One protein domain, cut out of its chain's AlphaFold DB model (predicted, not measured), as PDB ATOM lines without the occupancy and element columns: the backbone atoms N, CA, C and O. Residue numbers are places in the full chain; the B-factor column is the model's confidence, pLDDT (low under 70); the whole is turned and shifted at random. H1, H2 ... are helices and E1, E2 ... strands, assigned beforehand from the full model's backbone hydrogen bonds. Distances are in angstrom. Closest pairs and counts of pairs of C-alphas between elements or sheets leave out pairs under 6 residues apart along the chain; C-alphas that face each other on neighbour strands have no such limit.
ATOM      1  N   TRP A  55     -51.510  16.132   1.542       83.12
ATOM      2  CA  TRP A  55     -52.768  16.196   2.299       83.12
ATOM      3  C   TRP A  55     -52.951  17.505   3.077       83.12
ATOM      4  O   TRP A  55     -53.976  17.671   3.731       83.12
ATOM      5  N   SER A  56     -51.979  18.423   3.033       86.25
ATOM      6  CA  SER A  56     -52.116  19.738   3.667       86.25
ATOM      7  C   SER A  56     -52.900  20.680   2.767       86.25
ATOM      8  O   SER A  56     -52.682  20.687   1.560       86.25
ATOM      9  N   GLU A  57     -53.750  21.529   3.338       85.75
ATOM     10  CA  GLU A  57     -54.480  22.561   2.594       85.75
ATOM     11  C   GLU A  57     -53.536  23.448   1.766       85.75
ATOM     12  O   GLU A  57     -53.784  23.679   0.585       85.75
ATOM     13  N   ASN A  58     -52.392  23.828   2.342       85.62
ATOM     14  CA  ASN A  58     -51.376  24.652   1.680       85.62
ATOM     15  C   ASN A  58     -50.754  23.978   0.440       85.62
ATOM     16  O   ASN A  58     -50.158  24.647  -0.399       85.62
ATOM     17  N   ASP A  59     -50.876  22.652   0.304       83.62
ATOM     18  CA  ASP A  59     -50.401  21.913  -0.872       83.62
ATOM     19  C   ASP A  59     -51.420  21.904  -2.028       83.62
ATOM     20  O   ASP A  59     -51.112  21.388  -3.113       83.62
ATOM     21  N   TRP A  60     -52.620  22.447  -1.787       86.88
ATOM     22  CA  TRP A  60     -53.756  22.511  -2.712       86.88
ATOM     23  C   TRP A  60     -54.230  23.942  -2.977       86.88
ATOM     24  O   TRP A  60     -54.681  24.230  -4.087       86.88
ATOM     25  N   TYR A  61     -54.138  24.828  -1.985       85.81
ATOM     26  CA  TYR A  61     -54.691  26.175  -2.027       85.81
ATOM     27  C   TYR A  61     -53.679  27.208  -1.533       85.81
ATOM     28  O   TYR A  61     -53.013  27.004  -0.523       85.81
ATOM     29  N   ASP A  62     -53.585  28.326  -2.253       80.06
ATOM     30  CA  ASP A  62     -52.607  29.395  -1.999       80.06
ATOM     31  C   ASP A  62     -53.275  30.764  -1.753       80.06
ATOM     32  O   ASP A  62     -52.687  31.815  -1.976       80.06
ATOM     33  N   GLY A  63     -54.544  30.776  -1.334       81.25
ATOM     34  CA  GLY A  63     -55.255  32.006  -0.953       81.25
ATOM     35  C   GLY A  63     -56.090  32.664  -2.056       81.25
ATOM     36  O   GLY A  63     -57.069  33.335  -1.736       81.25
ATOM     37  N   GLU A  64     -55.772  32.432  -3.330       82.81
ATOM     38  CA  GLU A  64     -56.521  32.970  -4.480       82.81
ATOM     39  C   GLU A  64     -57.782  32.155  -4.803       82.81
ATOM     40  O   GLU A  64     -57.735  30.930  -4.696       82.81
ATOM     41  N   PRO A  65     -58.878  32.763  -5.302       84.88
ATOM     42  CA  PRO A  65     -60.053  32.023  -5.760       84.88
ATOM     43  C   PRO A  65     -59.675  30.884  -6.719       84.88
ATOM     44  O   PRO A  65     -59.002  31.099  -7.725       84.88
ATOM     45  N   PHE A  66     -60.086  29.655  -6.389       86.88
ATOM     46  CA  PHE A  66     -59.737  28.414  -7.108       86.88
ATOM     47  C   PHE A  66     -58.232  28.057  -7.158       86.88
ATOM     48  O   PHE A  66     -57.869  27.044  -7.760       86.88
ATOM     49  N   GLY A  67     -57.354  28.830  -6.510       90.00
ATOM     50  CA  GLY A  67     -55.909  28.587  -6.430       90.00
ATOM     51  C   GLY A  67     -55.195  28.610  -7.785       90.00
ATOM     52  O   GLY A  67     -54.140  27.988  -7.933       90.00
ATOM     53  N   GLU A  68     -55.784  29.251  -8.796       93.38
ATOM     54  CA  GLU A  68     -55.273  29.231 -10.166       93.38
ATOM     55  C   GLU A  68     -54.146  30.246 -10.403       93.38
ATOM     56  O   GLU A  68     -54.073  31.314  -9.801       93.38
ATOM     57  N   THR A  69     -53.249  29.920 -11.327       94.12
ATOM     58  CA  THR A  69     -52.208  30.822 -11.812       94.12
ATOM     59  C   THR A  69     -51.939  30.576 -13.292       94.12
ATOM     60  O   THR A  69     -52.166  29.476 -13.802       94.12
ATOM     61  N   LYS A  70     -51.454  31.601 -13.999       94.69
ATOM     62  CA  LYS A  70     -51.002  31.447 -15.388       94.69
ATOM     63  C   LYS A  70     -49.707  30.645 -15.408       94.69
ATOM     64  O   LYS A  70     -48.822  30.858 -14.582       94.69
ATOM     65  N   ILE A  71     -49.587  29.735 -16.365       94.56
ATOM     66  CA  ILE A  71     -48.384  28.926 -16.504       94.56
ATOM     67  C   ILE A  71     -47.188  29.763 -16.973       94.56
ATOM     68  O   ILE A  71     -47.337  30.704 -17.752       94.56
ATOM     69  N   ASN A  72     -45.989  29.404 -16.511       92.62
ATOM     70  CA  ASN A  72     -44.756  30.024 -16.981       92.62
ATOM     71  C   ASN A  72     -44.379  29.466 -18.365       92.62
ATOM     72  O   ASN A  72     -43.983  28.303 -18.469       92.62
ATOM     73  N   LEU A  73     -44.460  30.295 -19.409       92.62
ATOM     74  CA  LEU A  73     -44.113  29.897 -20.775       92.62
ATOM     75  C   LEU A  73     -42.617  29.644 -20.991       92.62
ATOM     76  O   LEU A  73     -42.280  28.884 -21.893       92.62
ATOM     77  N   ASP A  74     -41.733  30.184 -20.149       91.88
ATOM     78  CA  ASP A  74     -40.298  29.867 -20.216       91.88
ATOM     79  C   ASP A  74     -40.041  28.391 -19.875       91.88
ATOM     80  O   ASP A  74     -39.092  27.782 -20.365       91.88
ATOM     81  N   LEU A  75     -40.904  27.804 -19.036       90.56
ATOM     82  CA  LEU A  75     -40.868  26.383 -18.687       90.56
ATOM     83  C   LEU A  75     -41.785  25.541 -19.582       90.56
ATOM     84  O   LEU A  75     -41.476  24.383 -19.854       90.56
ATOM     85  N   PHE A  76     -42.909  26.106 -20.030       93.69
ATOM     86  CA  PHE A  76     -43.944  25.401 -20.786       93.69
ATOM     87  C   PHE A  76     -44.402  26.204 -22.014       93.69
ATOM     88  O   PHE A  76     -45.541  26.679 -22.059       93.69
ATOM     89  N   PRO A  77     -43.557  26.331 -23.050       92.69
ATOM     90  CA  PRO A  77     -43.824  27.217 -24.187       92.69
ATOM     91  C   PRO A  77     -45.061  26.811 -25.000       92.69
ATOM     92  O   PRO A  77     -45.695  27.652 -25.641       92.69
ATOM     93  N   SER A  78     -45.417  25.525 -24.968       94.38
ATOM     94  CA  SER A  78     -46.556  24.968 -25.703       94.38
ATOM     95  C   SER A  78     -47.885  25.068 -24.954       94.38
ATOM     96  O   SER A  78     -48.927  24.815 -25.552       94.38
ATOM     97  N   LEU A  79     -47.891  25.417 -23.662       94.88
ATOM     98  CA  LEU A  79     -49.119  25.506 -22.860       94.88
ATOM     99  C   LEU A  79     -49.780  26.881 -23.009       94.88
ATOM    100  O   LEU A  79     -50.039  27.595 -22.039       94.88
ATOM    101  N   ARG A  80     -50.063  27.230 -24.265       94.56
ATOM    102  CA  ARG A  80     -50.816  28.413 -24.673       94.56
ATOM    103  C   ARG A  80     -51.610  28.139 -25.942       94.56
ATOM    104  O   ARG A  80     -51.244  27.282 -26.745       94.56
ATOM    105  N   SER A  81     -52.662  28.913 -26.156       93.56
ATOM    106  CA  SER A  81     -53.334  28.945 -27.449       93.56
ATOM    107  C   SER A  81     -52.523  29.780 -28.436       93.56
ATOM    108  O   SER A  81     -52.285  30.959 -28.201       93.56
ATOM    109  N   ILE A  82     -52.119  29.192 -29.563       92.50
ATOM    110  CA  ILE A  82     -51.302  29.885 -30.574       92.50
ATOM    111  C   ILE A  82     -52.087  31.026 -31.244       92.50
ATOM    112  O   ILE A  82     -51.509  32.053 -31.579       92.50
ATOM    113  N   GLY A  83     -53.403  30.866 -31.427       93.25
ATOM    114  CA  GLY A  83     -54.225  31.840 -32.154       93.25
ATOM    115  C   GLY A  83     -54.575  33.103 -31.362       93.25
ATOM    116  O   GLY A  83     -54.817  34.141 -31.968       93.25
ATOM    117  N   ILE A  84     -54.610  33.018 -30.030       93.50
ATOM    118  CA  ILE A  84     -55.020  34.126 -29.143       93.50
ATOM    119  C   ILE A  84     -53.968  34.481 -28.080       93.50
ATOM    120  O   ILE A  84     -54.217  35.338 -27.241       93.50
ATOM    121  N   ASP A  85     -52.815  33.805 -28.093       89.81
ATOM    122  CA  ASP A  85     -51.702  33.938 -27.135       89.81
ATOM    123  C   ASP A  85     -52.098  33.800 -25.648       89.81
ATOM    124  O   ASP A  85     -51.413  34.241 -24.721       89.81
ATOM    125  N   GLU A  86     -53.227  33.141 -25.390       94.38
ATOM    126  CA  GLU A  86     -53.723  32.931 -24.038       94.38
ATOM    127  C   GLU A  86     -52.978  31.779 -23.364       94.38
ATOM    128  O   GLU A  86     -52.887  30.670 -23.894       94.38
ATOM    129  N   HIS A  87     -52.449  32.050 -22.175       95.62
ATOM    130  CA  HIS A  87     -51.691  31.086 -21.388       95.62
ATOM    131  C   HIS A  87     -52.635  30.124 -20.671       95.62
ATOM    132  O   HIS A  87     -53.665  30.540 -20.135       95.62
ATOM    133  N   ALA A  88     -52.244  28.855 -20.574       95.38
ATOM    134  CA  ALA A  88     -52.972  27.905 -19.748       95.38
ATOM    135  C   ALA A  88     -52.966  28.342 -18.273       95.38
ATOM    136  O   ALA A  88     -51.974  28.875 -17.762       95.38
ATOM    137  N   LYS A  89     -54.074  28.078 -17.581       95.00
ATOM    138  CA  LYS A  89     -54.186  28.240 -16.130       95.00
ATOM    139  C   LYS A  89     -54.046  26.888 -15.444       95.00
ATOM    140  O   LYS A  89     -54.606  25.895 -15.904       95.00
ATOM    141  N   VAL A  90     -53.300  26.853 -14.347       94.69
ATOM    142  CA  VAL A  90     -53.059  25.650 -13.539       94.69
ATOM    143  C   VAL A  90     -53.162  25.978 -12.056       94.69
ATOM    144  O   VAL A  90     -53.088  27.139 -11.667       94.69
ATOM    145  N   ASN A  91     -53.294  24.958 -11.212       94.25
ATOM    146  CA  ASN A  91     -53.213  25.146  -9.768       94.25
ATOM    147  C   ASN A  91     -51.793  25.588  -9.361       94.25
ATOM    148  O   ASN A  91     -50.799  24.937  -9.713       94.25
ATOM    149  N   LYS A  92     -51.699  26.689  -8.611       93.38
ATOM    150  CA  LYS A  92     -50.434  27.318  -8.216       93.38
ATOM    151  C   LYS A  92     -49.595  26.432  -7.298       93.38
ATOM    152  O   LYS A  92     -48.405  26.258  -7.563       93.38
ATOM    153  N   ALA A  93     -50.208  25.819  -6.286       91.62
ATOM    154  CA  ALA A  93     -49.511  24.933  -5.354       91.62
ATOM    155  C   ALA A  93     -48.903  23.720  -6.081       91.62
ATOM    156  O   ALA A  93     -47.770  23.310  -5.818       91.62
ATOM    157  N   PHE A  94     -49.615  23.181  -7.075       92.12
ATOM    158  CA  PHE A  94     -49.133  22.046  -7.864       92.12
ATOM    159  C   PHE A  94     -47.973  22.436  -8.780       92.12
ATOM    160  O   PHE A  94     -46.985  21.701  -8.863       92.12
ATOM    161  N   LEU A  95     -48.070  23.596  -9.438       92.94
ATOM    162  CA  LEU A  95     -47.002  24.122 -10.286       92.94
ATOM    163  C   LEU A  95     -45.729  24.383  -9.475       92.94
ATOM    164  O   LEU A  95     -44.646  23.966  -9.884       92.94
ATOM    165  N   GLN A  96     -45.850  25.021  -8.312       91.38
ATOM    166  CA  GLN A  96     -44.706  25.305  -7.449       91.38
ATOM    167  C   GLN A  96     -44.031  24.016  -6.976       91.38
ATOM    168  O   GLN A  96     -42.814  23.869  -7.098       91.38
ATOM    169  N   ARG A  97     -44.821  23.022  -6.558       89.81
ATOM    170  CA  ARG A  97     -44.304  21.700  -6.192       89.81
ATOM    171  C   ARG A  97     -43.579  21.016  -7.351       89.81
ATOM    172  O   ARG A  97     -42.514  20.440  -7.133       89.81
ATOM    173  N   PHE A  98     -44.116  21.083  -8.569       91.31
ATOM    174  CA  PHE A  98     -43.435  20.560  -9.755       91.31
ATOM    175  C   PHE A  98     -42.086  21.258  -9.968       91.31
ATOM    176  O   PHE A  98     -41.062  20.601 -10.159       91.31
ATOM    177  N   VAL A  99     -42.057  22.588  -9.896       91.44
ATOM    178  CA  VAL A  99     -40.824  23.353 -10.096       91.44
ATOM    179  C   VAL A  99     -39.774  22.985  -9.048       91.44
ATOM    180  O   VAL A  99     -38.634  22.690  -9.407       91.44
ATOM    181  N   ASP A 100     -40.158  22.934  -7.775       88.44
ATOM    182  CA  ASP A 100     -39.222  22.736  -6.670       88.44
ATOM    183  C   ASP A 100     -38.761  21.281  -6.521       88.44
ATOM    184  O   ASP A 100     -37.594  21.030  -6.220       88.44
ATOM    185  N   LYS A 101     -39.652  20.307  -6.739       85.81
ATOM    186  CA  LYS A 101     -39.353  18.882  -6.515       85.81
ATOM    187  C   LYS A 101     -38.899  18.135  -7.764       85.81
ATOM    188  O   LYS A 101     -38.260  17.093  -7.616       85.81
ATOM    189  N   ILE A 102     -39.225  18.643  -8.955       87.25
ATOM    190  CA  ILE A 102     -38.999  17.958 -10.236       87.25
ATOM    191  C   ILE A 102     -38.090  18.800 -11.136       87.25
ATOM    192  O   ILE A 102     -36.955  18.407 -11.388       87.25
ATOM    193  N   SER A 103     -38.525  19.988 -11.566       86.75
ATOM    194  CA  SER A 103     -37.789  20.796 -12.560       86.75
ATOM    195  C   SER A 103     -36.406  21.256 -12.075       86.75
ATOM    196  O   SER A 103     -35.420  21.227 -12.815       86.75
ATOM    197  N   ARG A 104     -36.299  21.658 -10.803       87.69
ATOM    198  CA  ARG A 104     -35.035  22.096 -10.185       87.69
ATOM    199  C   ARG A 104     -34.226  20.954  -9.569       87.69
ATOM    200  O   ARG A 104     -33.073  21.159  -9.191       87.69
ATOM    201  N   ASN A 105     -34.800  19.758  -9.470       86.69
ATOM    202  CA  ASN A 105     -34.169  18.618  -8.822       86.69
ATOM    203  C   ASN A 105     -33.201  17.912  -9.785       86.69
ATOM    204  O   ASN A 105     -33.620  17.267 -10.747       86.69
ATOM    205  N   ARG A 106     -31.892  18.027  -9.523       86.38
ATOM    206  CA  ARG A 106     -30.854  17.416 -10.370       86.38
ATOM    207  C   ARG A 106     -30.912  15.893 -10.368       86.38
ATOM    208  O   ARG A 106     -30.677  15.298 -11.411       86.38
ATOM    209  N   ASP A 107     -31.257  15.279  -9.239       86.44
ATOM    210  CA  ASP A 107     -31.339  13.820  -9.140       86.44
ATOM    211  C   ASP A 107     -32.432  13.284 -10.064       86.44
ATOM    212  O   ASP A 107     -32.200  12.325 -10.793       86.44
ATOM    213  N   PHE A 108     -33.584  13.964 -10.104       87.62
ATOM    214  CA  PHE A 108     -34.670  13.620 -11.022       87.62
ATOM    215  C   PHE A 108     -34.255  13.819 -12.484       87.62
ATOM    216  O   PHE A 108     -34.467  12.947 -13.317       87.62
ATOM    217  N   ARG A 109     -33.619  14.951 -12.803       87.44
ATOM    218  CA  ARG A 109     -33.184  15.264 -14.174       87.44
ATOM    219  C   ARG A 109     -32.089  14.349 -14.712       87.44
ATOM    220  O   ARG A 109     -31.946  14.269 -15.918       87.44
ATOM    221  N   ASN A 110     -31.315  13.696 -13.851       88.75
ATOM    222  CA  ASN A 110     -30.325  12.704 -14.277       88.75
ATOM    223  C   ASN A 110     -30.958  11.333 -14.572       88.75
ATOM    224  O   ASN A 110     -30.295  10.450 -15.113       88.75
ATOM    225  N   GLU A 111     -32.211  11.124 -14.164       85.88
ATOM    226  CA  GLU A 111     -32.941   9.872 -14.364       85.88
ATOM    227  C   GLU A 111     -33.846   9.892 -15.610       85.88
ATOM    228  O   GLU A 111     -34.334   8.822 -15.990       85.88
ATOM    229  N   VAL A 112     -34.038  11.068 -16.226       79.31
ATOM    230  CA  VAL A 112     -34.840  11.335 -17.438       79.31
ATOM    231  C   VAL A 112     -33.931  11.808 -18.564       79.31
ATOM    232  O   VAL A 112     -34.062  11.257 -19.677       79.31
TER     233      VAL A 112
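AT A GLANCE: This is residues 55 to 112 of the 112 residues of an uncharacterized protein of Quercus lobata (UniProt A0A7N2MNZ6). With little regular structure, this is a flat, loose chain: a small antiparallel hairpin, E1 and E2, with a long loop between its strands, leads directly into one helix, H1, and residues 104 to 112, with short H2, stick out beyond it. The printed part has 58 residues, with E1, E2, H1, H2 in that order; the class is mixed, with 22 residues in named elements. The radius of gyration of the C-alphas is 13.3 A, and the spans are 37 by 29 by 12 A.

IN THESE COORDINATES: After residues 55 to 67, E1, residues 68 to 70, begins at C-alpha 68 (-55.273, 29.231, -10.166). E2 is residues 89 to 91. H1, residues 92 to 103, measures 14.9 A. H2, residues 106 to 109, ends at C-alpha 109 (-33.184, 15.264, -14.174).

HOW THE PARTS SIT: In the hairpin, N 69 and O 90 are 2.8 A apart, within hydrogen-bond range. The closest C-alphas of E1 and H1, Thr 69 and Lys 92, are 5.3 A apart. H1, with residues 102 to 103 alone, only just touches H2, only at the corner, with 3 pairs of C-alphas within 8 A; the closest, Ile 102 and Phe 108, are 6.2 A apart. Every O i to N i+4 pair in H1 is within hydrogen-bond range; H2 is too short for one. H2 is apart from E1 and E2.

THE WHOLE: The farthest C-alphas, Ser 56 and Gly 83, are 37.9 A apart. The printed part has no cut. The link from E1 to E2, 18 residues, is long. No printed residue is under pLDDT 70.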